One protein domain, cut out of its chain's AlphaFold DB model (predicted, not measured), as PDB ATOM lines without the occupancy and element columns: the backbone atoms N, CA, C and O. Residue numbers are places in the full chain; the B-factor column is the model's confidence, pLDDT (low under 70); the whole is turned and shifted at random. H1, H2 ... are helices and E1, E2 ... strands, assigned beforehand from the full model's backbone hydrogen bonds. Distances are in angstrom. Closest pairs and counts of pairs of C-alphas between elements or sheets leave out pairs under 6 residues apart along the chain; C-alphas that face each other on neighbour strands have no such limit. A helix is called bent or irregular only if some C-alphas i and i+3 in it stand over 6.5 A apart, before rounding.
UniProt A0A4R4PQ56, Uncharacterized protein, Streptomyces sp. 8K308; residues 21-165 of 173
ATOM      1  N   VAL A  21     -10.247 -33.835  15.400       92.94
ATOM      2  CA  VAL A  21     -11.610 -33.493  15.817       92.94
ATOM      3  C   VAL A  21     -11.942 -32.075  15.363       92.94
ATOM      4  O   VAL A  21     -11.025 -31.273  15.168       92.94
ATOM      5  N   PRO A  22     -13.220 -31.714  15.180       94.50
ATOM      6  CA  PRO A  22     -13.606 -30.321  14.994       94.50
ATOM      7  C   PRO A  22     -13.045 -29.441  16.119       94.50
ATOM      8  O   PRO A  22     -13.037 -29.838  17.284       94.50
ATOM      9  N   VAL A  23     -12.606 -28.222  15.802       94.31
ATOM     10  CA  VAL A  23     -12.051 -27.304  16.818       94.31
ATOM     11  C   VAL A  23     -13.055 -27.021  17.940       94.31
ATOM     12  O   VAL A  23     -12.663 -26.909  19.098       94.31
ATOM     13  N   ALA A  24     -14.352 -26.952  17.625       91.31
ATOM     14  CA  ALA A  24     -15.403 -26.792  18.629       91.31
ATOM     15  C   ALA A  24     -15.387 -27.917  19.682       91.31
ATOM     16  O   ALA A  24     -15.555 -27.638  20.866       91.31
ATOM     17  N   GLU A  25     -15.119 -29.154  19.260       91.69
ATOM     18  CA  GLU A  25     -14.990 -30.315  20.142       91.69
ATOM     19  C   GLU A  25     -13.660 -30.286  20.910       91.69
ATOM     20  O   GLU A  25     -13.659 -30.397  22.134       91.69
ATOM     21  N   ALA A  26     -12.538 -30.007  20.231       91.00
ATOM     22  CA  ALA A  26     -11.219 -29.887  20.870       91.00
ATOM     23  C   ALA A  26     -11.182 -28.853  22.011       91.00
ATOM     24  O   ALA A  26     -10.409 -28.989  22.956       91.00
ATOM     25  N   ARG A  27     -12.005 -27.800  21.924       89.38
ATOM     26  CA  ARG A  27     -12.102 -26.745  22.947       89.38
ATOM     27  C   ARG A  27     -12.748 -27.206  24.250       89.38
ATOM     28  O   ARG A  27     -12.454 -26.615  25.288       89.38
ATOM     29  N   VAL A  28     -13.653 -28.182  24.186       86.50
ATOM     30  CA  VAL A  28     -14.413 -28.688  25.343       86.50
ATOM     31  C   VAL A  28     -13.936 -30.065  25.800       86.50
ATOM     32  O   VAL A  28     -14.354 -30.541  26.857       86.50
ATOM     33  N   ASP A  29     -13.062 -30.702  25.021       82.62
ATOM     34  CA  ASP A  29     -12.517 -32.012  25.331       82.62
ATOM     35  C   ASP A  29     -11.673 -31.984  26.614       82.62
ATOM     36  O   ASP A  29     -10.639 -31.323  26.714       82.62
ATOM     37  N   LYS A  30     -12.117 -32.759  27.607       70.50
ATOM     38  CA  LYS A  30     -11.420 -32.936  28.888       70.50
ATOM     39  C   LYS A  30     -10.266 -33.937  28.796       70.50
ATOM     40  O   LYS A  30      -9.450 -33.996  29.716       70.50
ATOM     41  N   ARG A  31     -10.193 -34.746  27.726       65.25
ATOM     42  CA  ARG A  31      -9.120 -35.740  27.521       65.25
ATOM     43  C   ARG A  31      -7.804 -35.053  27.163       65.25
ATOM     44  O   ARG A  31      -6.739 -35.494  27.602       65.25
ATOM     45  N   GLY A  32      -7.874 -33.922  26.463       54.56
ATOM     46  CA  GLY A  32      -6.778 -32.971  26.335       54.56
ATOM     47  C   GLY A  32      -6.584 -32.171  27.624       54.56
ATOM     48  O   GLY A  32      -7.133 -31.087  27.771       54.56
ATOM     49  N   ARG A  33      -5.772 -32.679  28.560       54.59
ATOM     50  CA  ARG A  33      -5.247 -31.916  29.710       54.59
ATOM     51  C   ARG A  33      -4.680 -30.559  29.250       54.59
ATOM     52  O   ARG A  33      -3.520 -30.482  28.862       54.59
ATOM     53  N   SER A  34      -5.468 -29.485  29.267       62.62
ATOM     54  CA  SER A  34      -5.081 -28.158  29.767       62.62
ATOM     55  C   SER A  34      -6.121 -27.100  29.395       62.62
ATOM     56  O   SER A  34      -6.445 -26.901  28.227       62.62
ATOM     57  N   GLU A  35      -6.512 -26.295  30.378       71.56
ATOM     58  CA  GLU A  35      -7.147 -24.978  30.192       71.56
ATOM     59  C   GLU A  35      -6.369 -24.078  29.208       71.56
ATOM     60  O   GLU A  35      -6.899 -23.144  28.606       71.56
ATOM     61  N   ARG A  36      -5.084 -24.386  28.986       81.00
ATOM     62  CA  ARG A  36      -4.246 -23.730  27.985       81.00
ATOM     63  C   ARG A  36      -4.728 -23.997  26.559       81.00
ATOM     64  O   ARG A  36      -4.667 -23.072  25.755       81.00
ATOM     65  N   LEU A  37      -5.208 -25.200  26.226       87.44
ATOM     66  CA  LEU A  37      -5.670 -25.499  24.866       87.44
ATOM     67  C   LEU A  37      -6.990 -24.790  24.553       87.44
ATOM     68  O   LEU A  37      -7.102 -24.166  23.500       87.44
ATOM     69  N   SER A  38      -7.951 -24.804  25.480       86.56
ATOM     70  CA  SER A  38      -9.220 -24.081  25.313       86.56
ATOM     71  C   SER A  38      -8.994 -22.571  25.155       86.56
ATOM     72  O   SER A  38      -9.620 -21.944  24.300       86.56
ATOM     73  N   THR A  39      -8.033 -22.007  25.897       87.56
ATOM     74  CA  THR A  39      -7.619 -20.596  25.786       87.56
ATOM     75  C   THR A  39      -6.916 -20.289  24.460       87.56
ATOM     76  O   THR A  39      -7.107 -19.220  23.871       87.56
ATOM     77  N   ARG A  40      -6.090 -21.215  23.963       90.50
ATOM     78  CA  ARG A  40      -5.374 -21.063  22.689       90.50
ATOM     79  C   ARG A  40      -6.285 -21.248  21.478       90.50
ATOM     80  O   ARG A  40      -6.059 -20.593  20.476       90.50
ATOM     81  N   LEU A  41      -7.328 -22.070  21.582       93.00
ATOM     82  CA  LEU A  41      -8.343 -22.278  20.541       93.00
ATOM     83  C   LEU A  41      -9.578 -21.375  20.708       93.00
ATOM     84  O   LEU A  41     -10.590 -21.575  20.034       93.00
ATOM     85  N   ALA A  42      -9.540 -20.402  21.618       92.44
ATOM     86  CA  ALA A  42     -10.660 -19.505  21.853       92.44
ATOM     87  C   ALA A  42     -10.981 -18.703  20.584       92.44
ATOM     88  O   ALA A  42     -10.138 -17.978  20.069       92.44
ATOM     89  N   ILE A  43     -12.218 -18.799  20.097       94.25
ATOM     90  CA  ILE A  43     -12.664 -18.073  18.894       94.25
ATOM     91  C   ILE A  43     -13.079 -16.632  19.192       94.25
ATOM     92  O   ILE A  43     -13.261 -15.848  18.275       94.25
ATOM     93  N   ALA A  44     -13.243 -16.288  20.467       92.19
ATOM     94  CA  ALA A  44     -13.559 -14.953  20.946       92.19
ATOM     95  C   ALA A  44     -12.796 -14.704  22.254       92.19
ATOM     96  O   ALA A  44     -12.493 -15.673  22.965       92.19
ATOM     97  N   PRO A  45     -12.482 -13.445  22.591       88.69
ATOM     98  CA  PRO A  45     -11.960 -13.119  23.909       88.69
ATOM     99  C   PRO A  45     -12.999 -13.457  24.986       88.69
ATOM    100  O   PRO A  45     -14.197 -13.572  24.712       88.69
ATOM    101  N   ALA A  46     -12.528 -13.645  26.218       83.06
ATOM    102  CA  ALA A  46     -13.418 -13.825  27.354       83.06
ATOM    103  C   ALA A  46     -14.321 -12.589  27.480       83.06
ATOM    104  O   ALA A  46     -13.825 -11.467  27.545       83.06
ATOM    105  N   SER A  47     -15.635 -12.808  27.478       71.00
ATOM    106  CA  SER A  47     -16.613 -11.802  27.882       71.00
ATOM    107  C   SER A  47     -16.491 -11.617  29.389       71.00
ATOM    108  O   SER A  47     -16.749 -12.567  30.132       71.00
ATOM    109  N   GLY A  48     -16.067 -10.435  29.832       63.19
ATOM    110  CA  GLY A  48     -16.078 -10.068  31.243       63.19
ATOM    111  C   GLY A  48     -17.522  -9.934  31.712       63.19
ATOM    112  O   GLY A  48     -18.152  -8.899  31.525       63.19
ATOM    113  N   GLY A  49     -18.073 -11.001  32.293       64.75
ATOM    114  CA  GLY A  49     -19.374 -10.960  32.966       64.75
ATOM    115  C   GLY A  49     -19.344 -10.193  34.293       64.75
ATOM    116  O   GLY A  49     -20.387 -10.026  34.920       64.75
ATOM    117  N   ASP A  50     -18.168  -9.716  34.700       72.69
ATOM    118  CA  ASP A  50     -17.895  -9.154  36.023       72.69
ATOM    119  C   ASP A  50     -18.398  -7.712  36.195       72.69
ATOM    120  O   ASP A  50     -18.420  -7.202  37.315       72.69
ATOM    121  N   TRP A  51     -18.922  -7.080  35.137       79.50
ATOM    122  CA  TRP A  51     -19.481  -5.721  35.200       79.50
ATOM    123  C   TRP A  51     -20.584  -5.570  36.252       79.50
ATOM    124  O   TRP A  51     -20.729  -4.511  36.869       79.50
ATOM    125  N   PHE A  52     -21.359  -6.632  36.498       80.06
ATOM    126  CA  PHE A  52     -22.386  -6.625  37.538       80.06
ATOM    127  C   PHE A  52     -21.766  -6.556  38.939       80.06
ATOM    128  O   PHE A  52     -22.243  -5.802  39.785       80.06
ATOM    129  N   ILE A  53     -20.677  -7.293  39.173       83.88
ATOM    130  CA  ILE A  53     -19.965  -7.297  40.457       83.88
ATOM    131  C   ILE A  53     -19.338  -5.920  40.699       83.88
ATOM    132  O   ILE A  53     -19.565  -5.334  41.757       83.88
ATOM    133  N   HIS A  54     -18.665  -5.352  39.691       78.81
ATOM    134  CA  HIS A  54     -18.095  -4.004  39.776       78.81
ATOM    135  C   HIS A  54     -19.156  -2.923  40.023       78.81
ATOM    136  O   HIS A  54     -18.909  -1.968  40.759       78.81
ATOM    137  N   SER A  55     -20.364  -3.094  39.474       82.44
ATOM    138  CA  SER A  55     -21.491  -2.191  39.743       82.44
ATOM    139  C   SER A  55     -21.904  -2.218  41.214       82.44
ATOM    140  O   SER A  55     -22.085  -1.165  41.823       82.44
ATOM    141  N   VAL A  56     -22.058  -3.413  41.789       88.81
ATOM    142  CA  VAL A  56     -22.494  -3.575  43.183       88.81
ATOM    143  C   VAL A  56     -21.430  -3.061  44.149       88.81
ATOM    144  O   VAL A  56     -21.755  -2.317  45.075       88.81
ATOM    145  N   GLU A  57     -20.167  -3.409  43.914       90.00
ATOM    146  CA  GLU A  57     -19.041  -2.964  44.737       90.00
ATOM    147  C   GLU A  57     -18.889  -1.438  44.709       90.00
ATOM    148  O   GLU A  57     -18.839  -0.802  45.763       90.00
ATOM    149  N   GLY A  58     -18.904  -0.827  43.519       88.81
ATOM    150  CA  GLY A  58     -18.767   0.623  43.378       88.81
ATOM    151  C   GLY A  58     -19.908   1.401  44.040       88.81
ATOM    152  O   GLY A  58     -19.667   2.402  44.717       88.81
ATOM    153  N   VAL A  59     -21.150   0.913  43.921       92.00
ATOM    154  CA  VAL A  59     -22.306   1.511  44.612       92.00
ATOM    155  C   VAL A  59     -22.166   1.380  46.126       92.00
ATOM    156  O   VAL A  59     -22.407   2.355  46.840       92.00
ATOM    157  N   LEU A  60     -21.744   0.217  46.628       94.88
ATOM    158  CA  LEU A  60     -21.547   0.002  48.061       94.88
ATOM    159  C   LEU A  60     -20.492   0.960  48.631       94.88
ATOM    160  O   LEU A  60     -20.742   1.612  49.644       94.88
ATOM    161  N   ILE A  61     -19.346   1.096  47.959       93.19
ATOM    162  CA  ILE A  61     -18.270   2.005  48.381       93.19
ATOM    163  C   ILE A  61     -18.754   3.463  48.360       93.19
ATOM    164  O   ILE A  61     -18.485   4.208  49.303       93.19
ATOM    165  N   ALA A  62     -19.513   3.872  47.338       92.44
ATOM    166  CA  ALA A  62     -20.076   5.220  47.269       92.44
ATOM    167  C   ALA A  62     -21.051   5.505  48.423       92.44
ATOM    168  O   ALA A  62     -20.990   6.576  49.032       92.44
ATOM    169  N   VAL A  63     -21.919   4.544  48.759       93.44
ATOM    170  CA  VAL A  63     -22.859   4.661  49.886       93.44
ATOM    171  C   VAL A  63     -22.106   4.791  51.209       93.44
ATOM    172  O   VAL A  63     -22.433   5.677  51.996       93.44
ATOM    173  N   VAL A  64     -21.080   3.964  51.435       93.81
ATOM    174  CA  VAL A  64     -20.248   4.021  52.649       93.81
ATOM    175  C   VAL A  64     -19.499   5.351  52.751       93.81
ATOM    176  O   VAL A  64     -19.453   5.944  53.824       93.81
ATOM    177  N   ALA A  65     -18.947   5.860  51.647       89.38
ATOM    178  CA  ALA A  65     -18.259   7.150  51.638       89.38
ATOM    179  C   ALA A  65     -19.212   8.312  51.972       89.38
ATOM    180  O   ALA A  65     -18.878   9.185  52.777       89.38
ATOM    181  N   GLY A  66     -20.415   8.301  51.390       89.56
ATOM    182  CA  GLY A  66     -21.441   9.305  51.661       89.56
ATOM    183  C   GLY A  66     -21.941   9.261  53.108       89.56
ATOM    184  O   GLY A  66     -22.010  10.300  53.765       89.56
ATOM    185  N   SER A  67     -22.245   8.065  53.625       91.81
ATOM    186  CA  SER A  67     -22.746   7.895  54.994       91.81
ATOM    187  C   SER A  67     -21.687   8.211  56.049       91.81
ATOM    188  O   SER A  67     -22.007   8.857  57.043       91.81
ATOM    189  N   ALA A  68     -20.423   7.845  55.814       92.00
ATOM    190  CA  ALA A  68     -19.321   8.201  56.703       92.00
ATOM    191  C   ALA A  68     -19.123   9.723  56.778       92.00
ATOM    192  O   ALA A  68     -18.949  10.260  57.869       92.00
ATOM    193  N   GLY A  69     -19.205  10.432  55.647       88.62
ATOM    194  CA  GLY A  69     -19.124  11.896  55.631       88.62
ATOM    195  C   GLY A  69     -20.223  12.557  56.465       88.62
ATOM    196  O   GLY A  69     -19.929  13.452  57.253       88.62
ATOM    197  N   ALA A  70     -21.465  12.076  56.341       90.12
ATOM    198  CA  ALA A  70     -22.589  12.556  57.144       90.12
ATOM    199  C   ALA A  70     -22.405  12.253  58.641       90.12
ATOM    200  O   ALA A  70     -22.573  13.145  59.469       90.12
ATOM    201  N   TYR A  71     -21.988  11.028  58.978       94.81
ATOM    202  CA  TYR A  71     -21.731  10.611  60.358       94.81
ATOM    203  C   TYR A  71     -20.657  11.477  61.033       94.81
ATOM    204  O   TYR A  71     -20.864  11.995  62.127       94.81
ATOM    205  N   TYR A  72     -19.517  11.694  60.370       92.56
ATOM    206  CA  TYR A  72     -18.445  12.512  60.938       92.56
ATOM    207  C   TYR A  72     -18.775  14.007  60.979       92.56
ATOM    208  O   TYR A  72     -18.240  14.706  61.839       92.56
ATOM    209  N   ALA A  73     -19.621  14.508  60.075       93.62
ATOM    210  CA  ALA A  73     -20.077  15.894  60.122       93.62
ATOM    211  C   ALA A  73     -20.884  16.180  61.392       93.62
ATOM    212  O   ALA A  73     -20.660  17.212  62.021       93.62
ATOM    213  N   GLU A  74     -21.770  15.254  61.771       94.12
ATOM    214  CA  GLU A  74     -22.565  15.325  62.999       94.12
ATOM    215  C   GLU A  74     -21.684  15.155  64.244       94.12
ATOM    216  O   GLU A  74     -21.698  16.006  65.129       94.12
ATOM    217  N   GLU A  75     -20.835  14.123  64.273       95.44
ATOM    218  CA  GLU A  75     -19.975  13.814  65.427       95.44
ATOM    219  C   GLU A  75     -18.937  14.913  65.728       95.44
ATOM    220  O   GLU A  75     -18.520  15.095  66.871       95.44
ATOM    221  N   ARG A  76     -18.460  15.633  64.703       93.69
ATOM    222  CA  ARG A  76     -17.408  16.657  64.845       93.69
ATOM    223  C   ARG A  76     -17.917  18.094  64.769       93.69
ATOM    224  O   ARG A  76     -17.091  18.994  64.895       93.69
ATOM    225  N   ASP A  77     -19.215  18.306  64.549       94.06
ATOM    226  CA  ASP A  77     -19.820  19.621  64.276       94.06
ATOM    227  C   ASP A  77     -19.135  20.356  63.099       94.06
ATOM    228  O   ASP A  77     -18.838  21.552  63.120       94.06
ATOM    229  N   LEU A  78     -18.809  19.592  62.050       94.31
ATOM    230  CA  LEU A  78     -18.090  20.057  60.861       94.31
ATOM    231  C   LEU A  78     -18.946  19.825  59.606       94.31
ATOM    232  O   LEU A  78     -18.732  18.845  58.887       94.31
ATOM    233  N   PRO A  79     -19.885  20.733  59.272       89.88
ATOM    234  CA  PRO A  79     -20.855  20.520  58.190       89.88
ATOM    235  C   PRO A  79     -20.219  20.363  56.798       89.88
ATOM    236  O   PRO A  79     -20.826  19.798  55.887       89.88
ATOM    237  N   TRP A  80     -18.974  20.817  56.616       92.75
ATOM    238  CA  TRP A  80     -18.231  20.638  55.367       92.75
ATOM    239  C   TRP A  80     -17.869  19.168  55.082       92.75
ATOM    240  O   TRP A  80     -17.686  18.811  53.917       92.75
ATOM    241  N   LEU A  81     -17.820  18.297  56.101       90.69
ATOM    242  CA  LEU A  81     -17.549  16.865  55.921       90.69
ATOM    243  C   LEU A  81     -18.673  16.152  55.156       90.69
ATOM    244  O   LEU A  81     -18.386  15.270  54.345       90.69
ATOM    245  N   THR A  82     -19.929  16.591  55.309       92.25
ATOM    246  CA  THR A  82     -21.058  16.091  54.508       92.25
ATOM    247  C   THR A  82     -20.847  16.391  53.027       92.25
ATOM    248  O   THR A  82     -21.041  15.520  52.180       92.25
ATOM    249  N   ALA A  83     -20.401  17.611  52.705       92.81
ATOM    250  CA  ALA A  83     -20.121  18.002  51.327       92.81
ATOM    251  C   ALA A  83     -18.966  17.179  50.733       92.81
ATOM    252  O   ALA A  83     -19.072  16.704  49.603       92.81
ATOM    253  N   VAL A  84     -17.898  16.947  51.501       93.44
ATOM    254  CA  VAL A  84     -16.766  16.115  51.060       93.44
ATOM    255  C   VAL A  84     -17.190  14.665  50.822       93.44
ATOM    256  O   VAL A  84     -16.861  14.112  49.773       93.44
ATOM    257  N   GLY A  85     -17.961  14.066  51.736       91.88
ATOM    258  CA  GLY A  85     -18.486  12.708  51.569       91.88
ATOM    259  C   GLY A  85     -19.390  12.574  50.343       91.88
ATOM    260  O   GLY A  85     -19.244  11.631  49.565       91.88
ATOM    261  N   ALA A  86     -20.267  13.555  50.111       93.88
ATOM    262  CA  ALA A  86     -21.128  13.592  48.932       93.88
ATOM    263  C   ALA A  86     -20.323  13.706  47.625       93.88
ATOM    264  O   ALA A  86     -20.576  12.958  46.681       93.88
ATOM    265  N   VAL A  87     -19.323  14.594  47.571       96.00
ATOM    266  CA  VAL A  87     -18.440  14.731  46.399       96.00
ATOM    267  C   VAL A  87     -17.671  13.435  46.146       96.00
ATOM    268  O   VAL A  87     -17.633  12.964  45.010       96.00
ATOM    269  N   ALA A  88     -17.108  12.821  47.191       93.94
ATOM    270  CA  ALA A  88     -16.406  11.547  47.072       93.94
ATOM    271  C   ALA A  88     -17.325  10.444  46.519       93.94
ATOM    272  O   ALA A  88     -16.956   9.768  45.559       93.94
ATOM    273  N   ALA A  89     -18.543  10.311  47.054       93.06
ATOM    274  CA  ALA A  89     -19.531   9.345  46.578       93.06
ATOM    275  C   ALA A  89     -19.876   9.549  45.092       93.06
ATOM    276  O   ALA A  89     -19.895   8.585  44.325       93.06
ATOM    277  N   VAL A  90     -20.086  10.796  44.654       95.56
ATOM    278  CA  VAL A  90     -20.351  11.112  43.239       95.56
ATOM    279  C   VAL A  90     -19.170  10.722  42.351       95.56
ATOM    280  O   VAL A  90     -19.379  10.105  41.306       95.56
ATOM    281  N   LEU A  91     -17.935  11.032  42.756       95.62
ATOM    282  CA  LEU A  91     -16.740  10.663  41.991       95.62
ATOM    283  C   LEU A  91     -16.597   9.139  41.854       95.62
ATOM    284  O   LEU A  91     -16.324   8.654  40.754       95.62
ATOM    285  N   ILE A  92     -16.846   8.388  42.933       93.94
ATOM    286  CA  ILE A  92     -16.835   6.915  42.918       93.94
ATOM    287  C   ILE A  92     -17.879   6.381  41.932       93.94
ATOM    288  O   ILE A  92     -17.570   5.508  41.117       93.94
ATOM    289  N   LEU A  93     -19.099   6.927  41.949       92.00
ATOM    290  CA  LEU A  93     -20.152   6.520  41.019       92.00
ATOM    291  C   LEU A  93     -19.773   6.823  39.568       92.00
ATOM    292  O   LEU A  93     -19.916   5.952  38.711       92.00
ATOM    293  N   VAL A  94     -19.257   8.020  39.276       94.44
ATOM    294  CA  VAL A  94     -18.826   8.398  37.918       94.44
ATOM    295  C   VAL A  94     -17.740   7.451  37.404       94.44
ATOM    296  O   VAL A  94     -17.844   6.974  36.271       94.44
ATOM    297  N   ALA A  95     -16.740   7.134  38.230       91.25
ATOM    298  CA  ALA A  95     -15.692   6.177  37.878       91.25
ATOM    299  C   ALA A  95     -16.267   4.774  37.619       91.25
ATOM    300  O   ALA A  95     -15.971   4.162  36.594       91.25
ATOM    301  N   THR A  96     -17.161   4.307  38.492       89.50
ATOM    302  CA  THR A  96     -17.851   3.015  38.351       89.50
ATOM    303  C   THR A  96     -18.636   2.946  37.035       89.50
ATOM    304  O   THR A  96     -18.487   2.000  36.264       89.50
ATOM    305  N   PHE A  97     -19.414   3.983  36.705       90.50
ATOM    306  CA  PHE A  97     -20.154   4.051  35.441       90.50
ATOM    307  C   PHE A  97     -19.245   4.073  34.212       90.50
ATOM    308  O   PHE A  97     -19.617   3.515  33.178       90.50
ATOM    309  N   ALA A  98     -18.085   4.731  34.292       89.56
ATOM    310  CA  ALA A  98     -17.120   4.746  33.200       89.56
ATOM    311  C   ALA A  98     -16.575   3.336  32.919       89.56
ATOM    312  O   ALA A  98     -16.575   2.921  31.760       89.56
ATOM    313  N   ILE A  99     -16.214   2.589  33.968       88.00
ATOM    314  CA  ILE A  99     -15.738   1.198  33.874       88.00
ATOM    315  C   ILE A  99     -16.821   0.299  33.264       88.00
ATOM    316  O   ILE A  99     -16.592  -0.332  32.234       88.00
ATOM    317  N   ILE A 100     -18.043   0.331  33.811       88.31
ATOM    318  CA  ILE A 100     -19.160  -0.492  33.316       88.31
ATOM    319  C   ILE A 100     -19.459  -0.194  31.844       88.31
ATOM    320  O   ILE A 100     -19.757  -1.095  31.062       88.31
ATOM    321  N   ARG A 101     -19.415   1.082  31.439       88.69
ATOM    322  CA  ARG A 101     -19.664   1.463  30.042       88.69
ATOM    323  C   ARG A 101     -18.638   0.863  29.093       88.69
ATOM    324  O   ARG A 101     -19.030   0.457  27.997       88.69
ATOM    325  N   ASP A 102     -17.372   0.833  29.490       86.38
ATOM    326  CA  ASP A 102     -16.309   0.242  28.684       86.38
ATOM    327  C   ASP A 102     -16.480  -1.280  28.582       86.38
ATOM    328  O   ASP A 102     -16.538  -1.821  27.477       86.38
ATOM    329  N   GLU A 103     -16.750  -1.949  29.704       86.56
ATOM    330  CA  GLU A 103     -17.012  -3.394  29.737       86.56
ATOM    331  C   GLU A 103     -18.237  -3.783  28.902       86.56
ATOM    332  O   GLU A 103     -18.178  -4.699  28.084       86.56
ATOM    333  N   VAL A 104     -19.344  -3.040  29.017       86.62
ATOM    334  CA  VAL A 104     -20.549  -3.259  28.199       86.62
ATOM    335  C   VAL A 104     -20.257  -3.031  26.715       86.62
ATOM    336  O   VAL A 104     -20.810  -3.729  25.856       86.62
ATOM    337  N   ARG A 105     -19.417  -2.047  26.377       87.62
ATOM    338  CA  ARG A 105     -19.022  -1.783  24.989       87.62
ATOM    339  C   ARG A 105     -18.200  -2.937  24.432       87.62
ATOM    340  O   ARG A 105     -18.453  -3.358  23.299       87.62
ATOM    341  N   ASP A 106     -17.266  -3.456  25.211       86.06
ATOM    342  CA  ASP A 106     -16.464  -4.609  24.830       86.06
ATOM    343  C   ASP A 106     -17.310  -5.868  24.694       86.06
ATOM    344  O   ASP A 106     -17.221  -6.554  23.674       86.06
ATOM    345  N   ASP A 107     -18.237  -6.108  25.615       87.56
ATOM    346  CA  ASP A 107     -19.134  -7.258  25.544       87.56
ATOM    347  C   ASP A 107     -20.027  -7.201  24.292       87.56
ATOM    348  O   ASP A 107     -20.221  -8.198  23.588       87.56
ATOM    349  N   ARG A 108     -20.500  -6.002  23.924       88.88
ATOM    350  CA  ARG A 108     -21.217  -5.775  22.659       88.88
ATOM    351  C   ARG A 108     -20.344  -6.058  21.437       88.88
ATOM    352  O   ARG A 108     -20.834  -6.685  20.498       88.88
ATOM    353  N   ARG A 109     -19.075  -5.633  21.433       89.62
ATOM    354  CA  ARG A 109     -18.125  -5.931  20.341       89.62
ATOM    355  C   ARG A 109     -17.915  -7.436  20.194       89.62
ATOM    356  O   ARG A 109     -17.997  -7.955  19.081       89.62
ATOM    357  N   VAL A 110     -17.723  -8.140  21.310       91.19
ATOM    358  CA  VAL A 110     -17.565  -9.601  21.328       91.19
ATOM    359  C   VAL A 110     -18.812 -10.295  20.788       91.19
ATOM    360  O   VAL A 110     -18.715 -11.164  19.923       91.19
ATOM    361  N   ARG A 111     -20.006  -9.891  21.237       91.62
ATOM    362  CA  ARG A 111     -21.270 -10.447  20.728       91.62
ATOM    363  C   ARG A 111     -21.460 -10.179  19.235       91.62
ATOM    364  O   ARG A 111     -21.876 -11.082  18.517       91.62
ATOM    365  N   ALA A 112     -21.118  -8.983  18.756       92.44
ATOM    366  CA  ALA A 112     -21.250  -8.618  17.346       92.44
ATOM    367  C   ALA A 112     -20.290  -9.397  16.426       92.44
ATOM    368  O   ALA A 112     -20.661  -9.739  15.304       92.44
ATOM    369  N   GLY A 113     -19.067  -9.692  16.882       94.69
ATOM    370  CA  GLY A 113     -18.093 -10.478  16.114       94.69
ATOM    371  C   GLY A 113     -18.338 -11.989  16.152       94.69
ATOM    372  O   GLY A 113     -17.853 -12.712  15.278       94.69
ATOM    373  N   ARG A 114     -19.104 -12.485  17.133       95.19
ATOM    374  CA  ARG A 114     -19.257 -13.924  17.400       95.19
ATOM    375  C   ARG A 114     -19.755 -14.733  16.200       95.19
ATOM    376  O   ARG A 114     -19.097 -15.727  15.901       95.19
ATOM    377  N   PRO A 115     -20.795 -14.317  15.456       96.56
ATOM    378  CA  PRO A 115     -21.235 -15.070  14.282       96.56
ATOM    379  C   PRO A 115     -20.138 -15.215  13.215       96.56
ATOM    380  O   PRO A 115     -20.011 -16.265  12.592       96.56
ATOM    381  N   ARG A 116     -19.295 -14.185  13.029       96.31
ATOM    382  CA  ARG A 116     -18.161 -14.246  12.090       96.31
ATOM    383  C   ARG A 116     -17.069 -15.174  12.601       96.31
ATOM    384  O   ARG A 116     -16.537 -15.956  11.827       96.31
ATOM    385  N   ALA A 117     -16.753 -15.106  13.894       96.38
ATOM    386  CA  ALA A 117     -15.793 -16.012  14.515       96.38
ATOM    387  C   ALA A 117     -16.235 -17.478  14.388       96.38
ATOM    388  O   ALA A 117     -15.428 -18.341  14.049       96.38
ATOM    389  N   GLU A 118     -17.523 -17.748  14.612       95.56
ATOM    390  CA  GLU A 118     -18.125 -19.071  14.441       95.56
ATOM    391  C   GLU A 118     -18.023 -19.538  12.990       95.56
ATOM    392  O   GLU A 118     -17.505 -20.628  12.756       95.56
ATOM    393  N   ALA A 119     -18.394 -18.693  12.022       94.81
ATOM    394  CA  ALA A 119     -18.266 -18.995  10.598       94.81
ATOM    395  C   ALA A 119     -16.808 -19.243  10.167       94.81
ATOM    396  O   ALA A 119     -16.540 -20.195   9.443       94.81
ATOM    397  N   LEU A 120     -15.853 -18.443  10.649       94.31
ATOM    398  CA  LEU A 120     -14.426 -18.640  10.372       94.31
ATOM    399  C   LEU A 120     -13.898 -19.926  10.999       94.31
ATOM    400  O   LEU A 120     -13.034 -20.572  10.423       94.31
ATOM    401  N   SER A 121     -14.393 -20.306  12.174       94.62
ATOM    402  CA  SER A 121     -14.022 -21.566  12.825       94.62
ATOM    403  C   SER A 121     -14.767 -22.780  12.262       94.62
ATOM    404  O   SER A 121     -14.381 -23.918  12.544       94.62
ATOM    405  N   ALA A 122     -15.821 -22.559  11.472       92.94
ATOM    406  CA  ALA A 122     -16.607 -23.625  10.881       92.94
ATOM    407  C   ALA A 122     -15.729 -24.431   9.916       92.94
ATOM    408  O   ALA A 122     -15.027 -23.889   9.068       92.94
ATOM    409  N   GLY A 123     -15.730 -25.750  10.091       90.75
ATOM    410  CA  GLY A 123     -14.892 -26.663   9.314       90.75
ATOM    411  C   GLY A 123     -13.446 -26.788   9.800       90.75
ATOM    412  O   GLY A 123     -12.769 -27.718   9.370       90.75
ATOM    413  N   ALA A 124     -12.968 -25.949  10.723       95.31
ATOM    414  CA  ALA A 124     -11.627 -26.102  11.285       95.31
ATOM    415  C   ALA A 124     -11.517 -27.394  12.113       95.31
ATOM    416  O   ALA A 124     -12.400 -27.717  12.919       95.31
ATOM    417  N   ARG A 125     -10.404 -28.118  11.961       95.38
ATOM    418  CA  ARG A 125     -10.117 -29.360  12.693       95.38
ATOM    419  C   ARG A 125      -8.794 -29.269  13.435       95.38
ATOM    420  O   ARG A 125      -7.824 -28.738  12.907       95.38
ATOM    421  N   TYR A 126      -8.755 -29.791  14.653       94.88
ATOM    422  CA  TYR A 126      -7.566 -29.884  15.487       94.88
ATOM    423  C   TYR A 126      -7.004 -31.307  15.443       94.88
ATOM    424  O   TYR A 126      -7.722 -32.273  15.699       94.88
ATOM    425  N   CYS A 127      -5.718 -31.439  15.130       94.19
ATOM    426  CA  CYS A 127      -5.001 -32.708  15.151       94.19
ATOM    427  C   CYS A 127      -4.183 -32.830  16.440       94.19
ATOM    428  O   CYS A 127      -3.318 -31.992  16.706       94.19
ATOM    429  N   TYR A 128      -4.397 -33.899  17.210       91.25
ATOM    430  CA  TYR A 128      -3.676 -34.121  18.468       91.25
ATOM    431  C   TYR A 128      -2.192 -34.438  18.258       91.25
ATOM    432  O   TYR A 128      -1.365 -34.035  19.076       91.25
ATOM    433  N   GLN A 129      -1.848 -35.086  17.142       92.81
ATOM    434  CA  GLN A 129      -0.470 -35.457  16.826       92.81
ATOM    435  C   GLN A 129       0.370 -34.244  16.407       92.81
ATOM    436  O   GLN A 129       1.462 -34.031  16.927       92.81
ATOM    437  N   CYS A 130      -0.161 -33.402  15.513       94.00
ATOM    438  CA  CYS A 130       0.502 -32.161  15.104       94.00
ATOM    439  C   CYS A 130       0.346 -31.025  16.125       94.00
ATOM    440  O   CYS A 130       1.056 -30.029  16.028       94.00
ATOM    441  N   ARG A 131      -0.599 -31.146  17.071       93.69
ATOM    442  CA  ARG A 131      -1.005 -30.084  18.009       93.69
ATOM    443  C   ARG A 131      -1.351 -28.772  17.306       93.69
ATOM    444  O   ARG A 131      -0.990 -27.689  17.762       93.69
ATOM    445  N   GLY A 132      -2.046 -28.880  16.180       94.81
ATOM    446  CA  GLY A 132      -2.354 -27.751  15.315       94.81
ATOM    447  C   GLY A 132      -3.721 -27.871  14.662       94.81
ATOM    448  O   GLY A 132      -4.360 -28.925  14.694       94.81
ATOM    449  N   VAL A 133      -4.166 -26.758  14.094       96.12
ATOM    450  CA  VAL A 133      -5.455 -26.606  13.424       96.12
ATOM    451  C   VAL A 133      -5.253 -26.653  11.914       96.12
ATOM    452  O   VAL A 133      -4.222 -26.230  11.409       96.12
ATOM    453  N   PHE A 134      -6.215 -27.162  11.165       95.88
ATOM    454  CA  PHE A 134      -6.219 -27.083   9.708       95.88
ATOM    455  C   PHE A 134      -7.656 -27.017   9.187       95.88
ATOM    456  O   PHE A 134      -8.608 -27.294   9.918       95.88
ATOM    457  N   TYR A 135      -7.804 -26.662   7.913       94.69
ATOM    458  CA  TYR A 135      -9.098 -26.536   7.250       94.69
ATOM    459  C   TYR A 135      -9.185 -27.511   6.067       94.69
ATOM    460  O   TYR A 135      -8.549 -27.274   5.034       94.69
ATOM    461  N   PRO A 136      -9.951 -28.609   6.184       90.88
ATOM    462  CA  PRO A 136     -10.109 -29.571   5.106       90.88
ATOM    463  C   PRO A 136     -10.820 -28.937   3.911       90.88
ATOM    464  O   PRO A 136     -11.791 -28.204   4.073       90.88
ATOM    465  N   GLY A 137     -10.322 -29.212   2.706       83.81
ATOM    466  CA  GLY A 137     -10.913 -28.701   1.464       83.81
ATOM    467  C   GLY A 137     -10.791 -27.188   1.261       83.81
ATOM    468  O   GLY A 137     -11.295 -26.669   0.270       83.81
ATOM    469  N   SER A 138     -10.121 -26.471   2.164       78.06
ATOM    470  CA  SER A 138      -9.785 -25.065   1.957       78.06
ATOM    471  C   SER A 138      -8.463 -24.930   1.198       78.06
ATOM    472  O   SER A 138      -7.622 -25.825   1.240       78.06
ATOM    473  N   GLY A 139      -8.237 -23.776   0.570       76.56
ATOM    474  CA  GLY A 139      -6.941 -23.427  -0.021       76.56
ATOM    475  C   GLY A 139      -5.825 -23.151   1.000       76.56
ATOM    476  O   GLY A 139      -4.775 -22.645   0.611       76.56
ATOM    477  N   TRP A 140      -6.030 -23.428   2.295       80.94
ATOM    478  CA  TRP A 140      -4.983 -23.244   3.298       80.94
ATOM    479  C   TRP A 140      -3.876 -24.296   3.139       80.94
ATOM    480  O   TRP A 140      -4.166 -25.492   3.117       80.94
ATOM    481  N   PRO A 141      -2.597 -23.882   3.085       77.62
ATOM    482  CA  PRO A 141      -1.501 -24.748   2.648       77.62
ATOM    483  C   PRO A 141      -1.054 -25.800   3.676       77.62
ATOM    484  O   PRO A 141      -0.161 -26.590   3.379       77.62
ATOM    485  N   GLY A 142      -1.624 -25.837   4.886       88.38
ATOM    486  CA  GLY A 142      -1.193 -26.798   5.898       88.38
ATOM    487  C   GLY A 142      -1.787 -26.597   7.288       88.38
ATOM    488  O   GLY A 142      -2.861 -26.020   7.460       88.38
ATOM    489  N   VAL A 143      -1.072 -27.125   8.283       94.38
ATOM    490  CA  VAL A 143      -1.438 -27.046   9.701       94.38
ATOM    491  C   VAL A 143      -0.926 -25.732  10.293       94.38
ATOM    492  O   VAL A 143       0.258 -25.425  10.186       94.38
ATOM    493  N   MET A 144      -1.809 -24.982  10.945       95.38
ATOM    494  CA  MET A 144      -1.490 -23.777  11.710       95.38
ATOM    495  C   MET A 144      -1.388 -24.086  13.204       95.38
ATOM    496  O   MET A 144      -2.046 -24.995  13.719       95.38
ATOM    497  N   THR A 145      -0.586 -23.312  13.929       94.94
ATOM    498  CA  THR A 145      -0.574 -23.409  15.393       94.94
ATOM    499  C   THR A 145      -1.900 -22.894  15.973       94.94
ATOM    500  O   THR A 145      -2.579 -22.080  15.337       94.94
ATOM    501  N   PRO A 146      -2.298 -23.314  17.187       95.00
ATOM    502  CA  PRO A 146      -3.465 -22.752  17.866       95.00
ATOM    503  C   PRO A 146      -3.423 -21.220  17.979       95.00
ATOM    504  O   PRO A 146      -4.444 -20.558  17.828       95.00
ATOM    505  N   GLU A 147      -2.239 -20.639  18.186       93.50
ATOM    506  CA  GLU A 147      -2.050 -19.191  18.274       93.50
ATOM    507  C   GLU A 147      -2.294 -18.494  16.932       93.50
ATOM    508  O   GLU A 147      -2.962 -17.459  16.903       93.50
ATOM    509  N   GLN A 148      -1.803 -19.070  15.828       94.19
ATOM    510  CA  GLN A 148      -2.065 -18.572  14.475       94.19
ATOM    511  C   GLN A 148      -3.551 -18.669  14.131       94.19
ATOM    512  O   GLN A 148      -4.123 -17.704  13.629       94.19
ATOM    513  N   PHE A 149      -4.189 -19.794  14.466       95.19
ATOM    514  CA  PHE A 149      -5.633 -19.966  14.317       95.19
ATOM    515  C   PHE A 149      -6.406 -18.896  15.087       95.19
ATOM    516  O   PHE A 149      -7.269 -18.224  14.523       95.19
ATOM    517  N   ARG A 150      -6.074 -18.687  16.366       94.38
ATOM    518  CA  ARG A 150      -6.714 -17.660  17.191       94.38
ATOM    519  C   ARG A 150      -6.539 -16.276  16.591       94.38
ATOM    520  O   ARG A 150      -7.515 -15.545  16.487       94.38
ATOM    521  N   HIS A 151      -5.320 -15.924  16.186       93.00
ATOM    522  CA  HIS A 151      -5.045 -14.635  15.564       93.00
ATOM    523  C   HIS A 151      -5.854 -14.444  14.272       93.00
ATOM    524  O   HIS A 151      -6.472 -13.395  14.096       93.00
ATOM    525  N   TYR A 152      -5.920 -15.468  13.417       93.62
ATOM    526  CA  TYR A 152      -6.724 -15.461  12.194       93.62
ATOM    527  C   TYR A 152      -8.215 -15.238  12.488       93.62
ATOM    528  O   TYR A 152      -8.823 -14.311  11.949       93.62
ATOM    529  N   VAL A 153      -8.791 -16.033  13.396       95.12
ATOM    530  CA  VAL A 153     -10.211 -15.929  13.762       95.12
ATOM    531  C   VAL A 153     -10.514 -14.580  14.411       95.12
ATOM    532  O   VAL A 153     -11.511 -13.951  14.068       95.12
ATOM    533  N   TRP A 154      -9.662 -14.108  15.322       95.00
ATOM    534  CA  TRP A 154      -9.889 -12.851  16.034       95.00
ATOM    535  C   TRP A 154      -9.786 -11.646  15.110       95.00
ATOM    536  O   TRP A 154     -10.643 -10.766  15.159       95.00
ATOM    537  N   THR A 155      -8.795 -11.631  14.224       94.00
ATOM    538  CA  THR A 155      -8.649 -10.566  13.226       94.00
ATOM    539  C   THR A 155      -9.855 -10.542  12.289       94.00
ATOM    540  O   THR A 155     -10.488  -9.498  12.137       94.00
ATOM    541  N   GLY A 156     -10.255 -11.695  11.740       94.31
ATOM    542  CA  GLY A 156     -11.409 -11.784  10.838       94.31
ATOM    543  C   GLY A 156     -12.761 -11.505  11.510       94.31
ATOM    544  O   GLY A 156     -13.690 -11.019  10.864       94.31
ATOM    545  N   ALA A 157     -12.885 -11.756  12.814       95.06
ATOM    546  CA  ALA A 157     -14.087 -11.439  13.583       95.06
ATOM    547  C   ALA A 157     -14.176  -9.961  14.010       95.06
ATOM    548  O   ALA A 157     -15.255  -9.510  14.407       95.06
ATOM    549  N   GLY A 158     -13.085  -9.194  13.884       93.06
ATOM    550  CA  GLY A 158     -13.013  -7.789  14.293       93.06
ATOM    551  C   GLY A 158     -12.590  -7.575  15.751       93.06
ATOM    552  O   GLY A 158     -12.864  -6.520  16.316       93.06
ATOM    553  N   TYR A 159     -11.913  -8.551  16.358       91.06
ATOM    554  CA  TYR A 159     -11.361  -8.475  17.719       91.06
ATOM    555  C   TYR A 159      -9.929  -7.910  17.763       91.06
ATOM    556  O   TYR A 159      -9.285  -7.959  18.807       91.06
ATOM    557  N   GLY A 160      -9.407  -7.385  16.646       79.56
ATOM    558  CA  GLY A 160      -8.013  -6.929  16.523       79.56
ATOM    559  C   GLY A 160      -7.575  -5.966  17.633       79.56
ATOM    560  O   GLY A 160      -6.570  -6.214  18.287       79.56
ATOM    561  N   GLY A 161      -8.401  -4.965  17.963       76.25
ATOM    562  CA  GLY A 161      -8.076  -4.002  19.024       76.25
ATOM    563  C   GLY A 161      -7.925  -4.610  20.429       76.25
ATOM    564  O   GLY A 161      -7.292  -4.012  21.293       76.25
ATOM    565  N   GLN A 162      -8.458  -5.813  20.671       71.38
ATOM    566  CA  GLN A 162      -8.310  -6.527  21.948       71.38
ATOM    567  C   GLN A 162      -6.996  -7.321  22.028       71.38
ATOM    568  O   GLN A 162      -6.563  -7.680  23.125       71.38
ATOM    569  N   LEU A 163      -6.353  -7.602  20.889       65.75
ATOM    570  CA  LEU A 163      -4.997  -8.160  20.847       65.75
ATOM    571  C   LEU A 163      -3.970  -7.083  21.214       65.75
ATOM    572  O   LEU A 163      -3.096  -7.338  22.044       65.75
ATOM    573  N   ASP A 164      -4.142  -5.881  20.666       68.88
ATOM    574  CA  ASP A 164      -3.225  -4.754  20.859       68.88
ATOM    575  C   ASP A 164      -3.244  -4.250  22.310       68.88
ATOM    576  O   ASP A 164      -2.193  -4.077  22.928       68.88
ATOM    577  N   GLY A 165      -4.437  -4.120  22.906       63.78
ATOM    578  CA  GLY A 165      -4.580  -3.700  24.305       63.78
ATOM    579  C   GLY A 165      -3.921  -4.661  25.304       63.78
ATOM    580  O   GLY A 165      -3.314  -4.222  26.279       63.78
TER     581      GLY A 165
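What this domain is: This is residues 21 to 165 of the 173 residues of an uncharacterized protein of Streptomyces sp. 8K308 (UniProt A0A4R4PQ56). The model is a long helical hairpin, H3 and H4 side by side, with a small head at the end of H4 far from the hairpin's turn, where H1, H2, the strand hairpin E1 and E2, and H5 gather. The helical hairpin makes the long axis, and H5 meets the last part of H4, residues 113 to 121, with its own last residues, 153 to 157, the two helices making a corner at 78 degrees. The printed part has 145 residues with six named helices and two named strands, in the order H1 H2 H3 H4 E1 E2 H5 H6; it is mostly helix, with an antiparallel sheet E1 - E2. It is extended, spanning 79 by 29 by 20 A, with a radius of gyration of the C-alphas of 23.7 A.

Where its parts are: H1, residues 23 to 26, begins at C-alpha 23 (-12.051, -27.304, 16.818), and H2 is residues 35 to 40. H3, residues 51 to 76, is 37.2 A long; H4, residues 80 to 121, is 60.1 A. H4 is irregular, with C-alphas 112 and 115 7.1 A apart and a kink of 42 degrees near residue 115. E1 is residues 125 to 127, E2 residues 132 to 134, and H5 residues 146 to 157. H6, residues 160 to 165, ends at C-alpha 165 (-4.580, -3.700, 24.305).

How they stand to each other: The closest C-alphas of H1 and E1, Val 23 and Arg 125, are 5.0 A apart. H2 touches H5 (closest C-alphas Arg 40 and Pro 146, 5.5 A). H3 and H4 touch, opposite ways at a shallow tilt of 1 degrees (Gly 69 and Gly 85, 4.2 A). With residues 113 to 121 alone, H4 touches H5, about perpendicular at 78 degrees (Gly 113 and Ala 157, 4.8 A). In E1 and E2, N 125 and O 134 are 2.8 A apart. Every O i to N i+4 pair is within hydrogen-bond range in H2, H3, H5 and H6, and 36 of 38 in H4; H1 is too short for one.

The domain as a whole: The C-alphas farthest apart, Asp 77 and Gly 137, are 79.7 A apart. The printed part has no cut, and the link E2 to H5 is long. Confidence is under 70 at residues 31 to 34, 48 to 49 and 163 to 165.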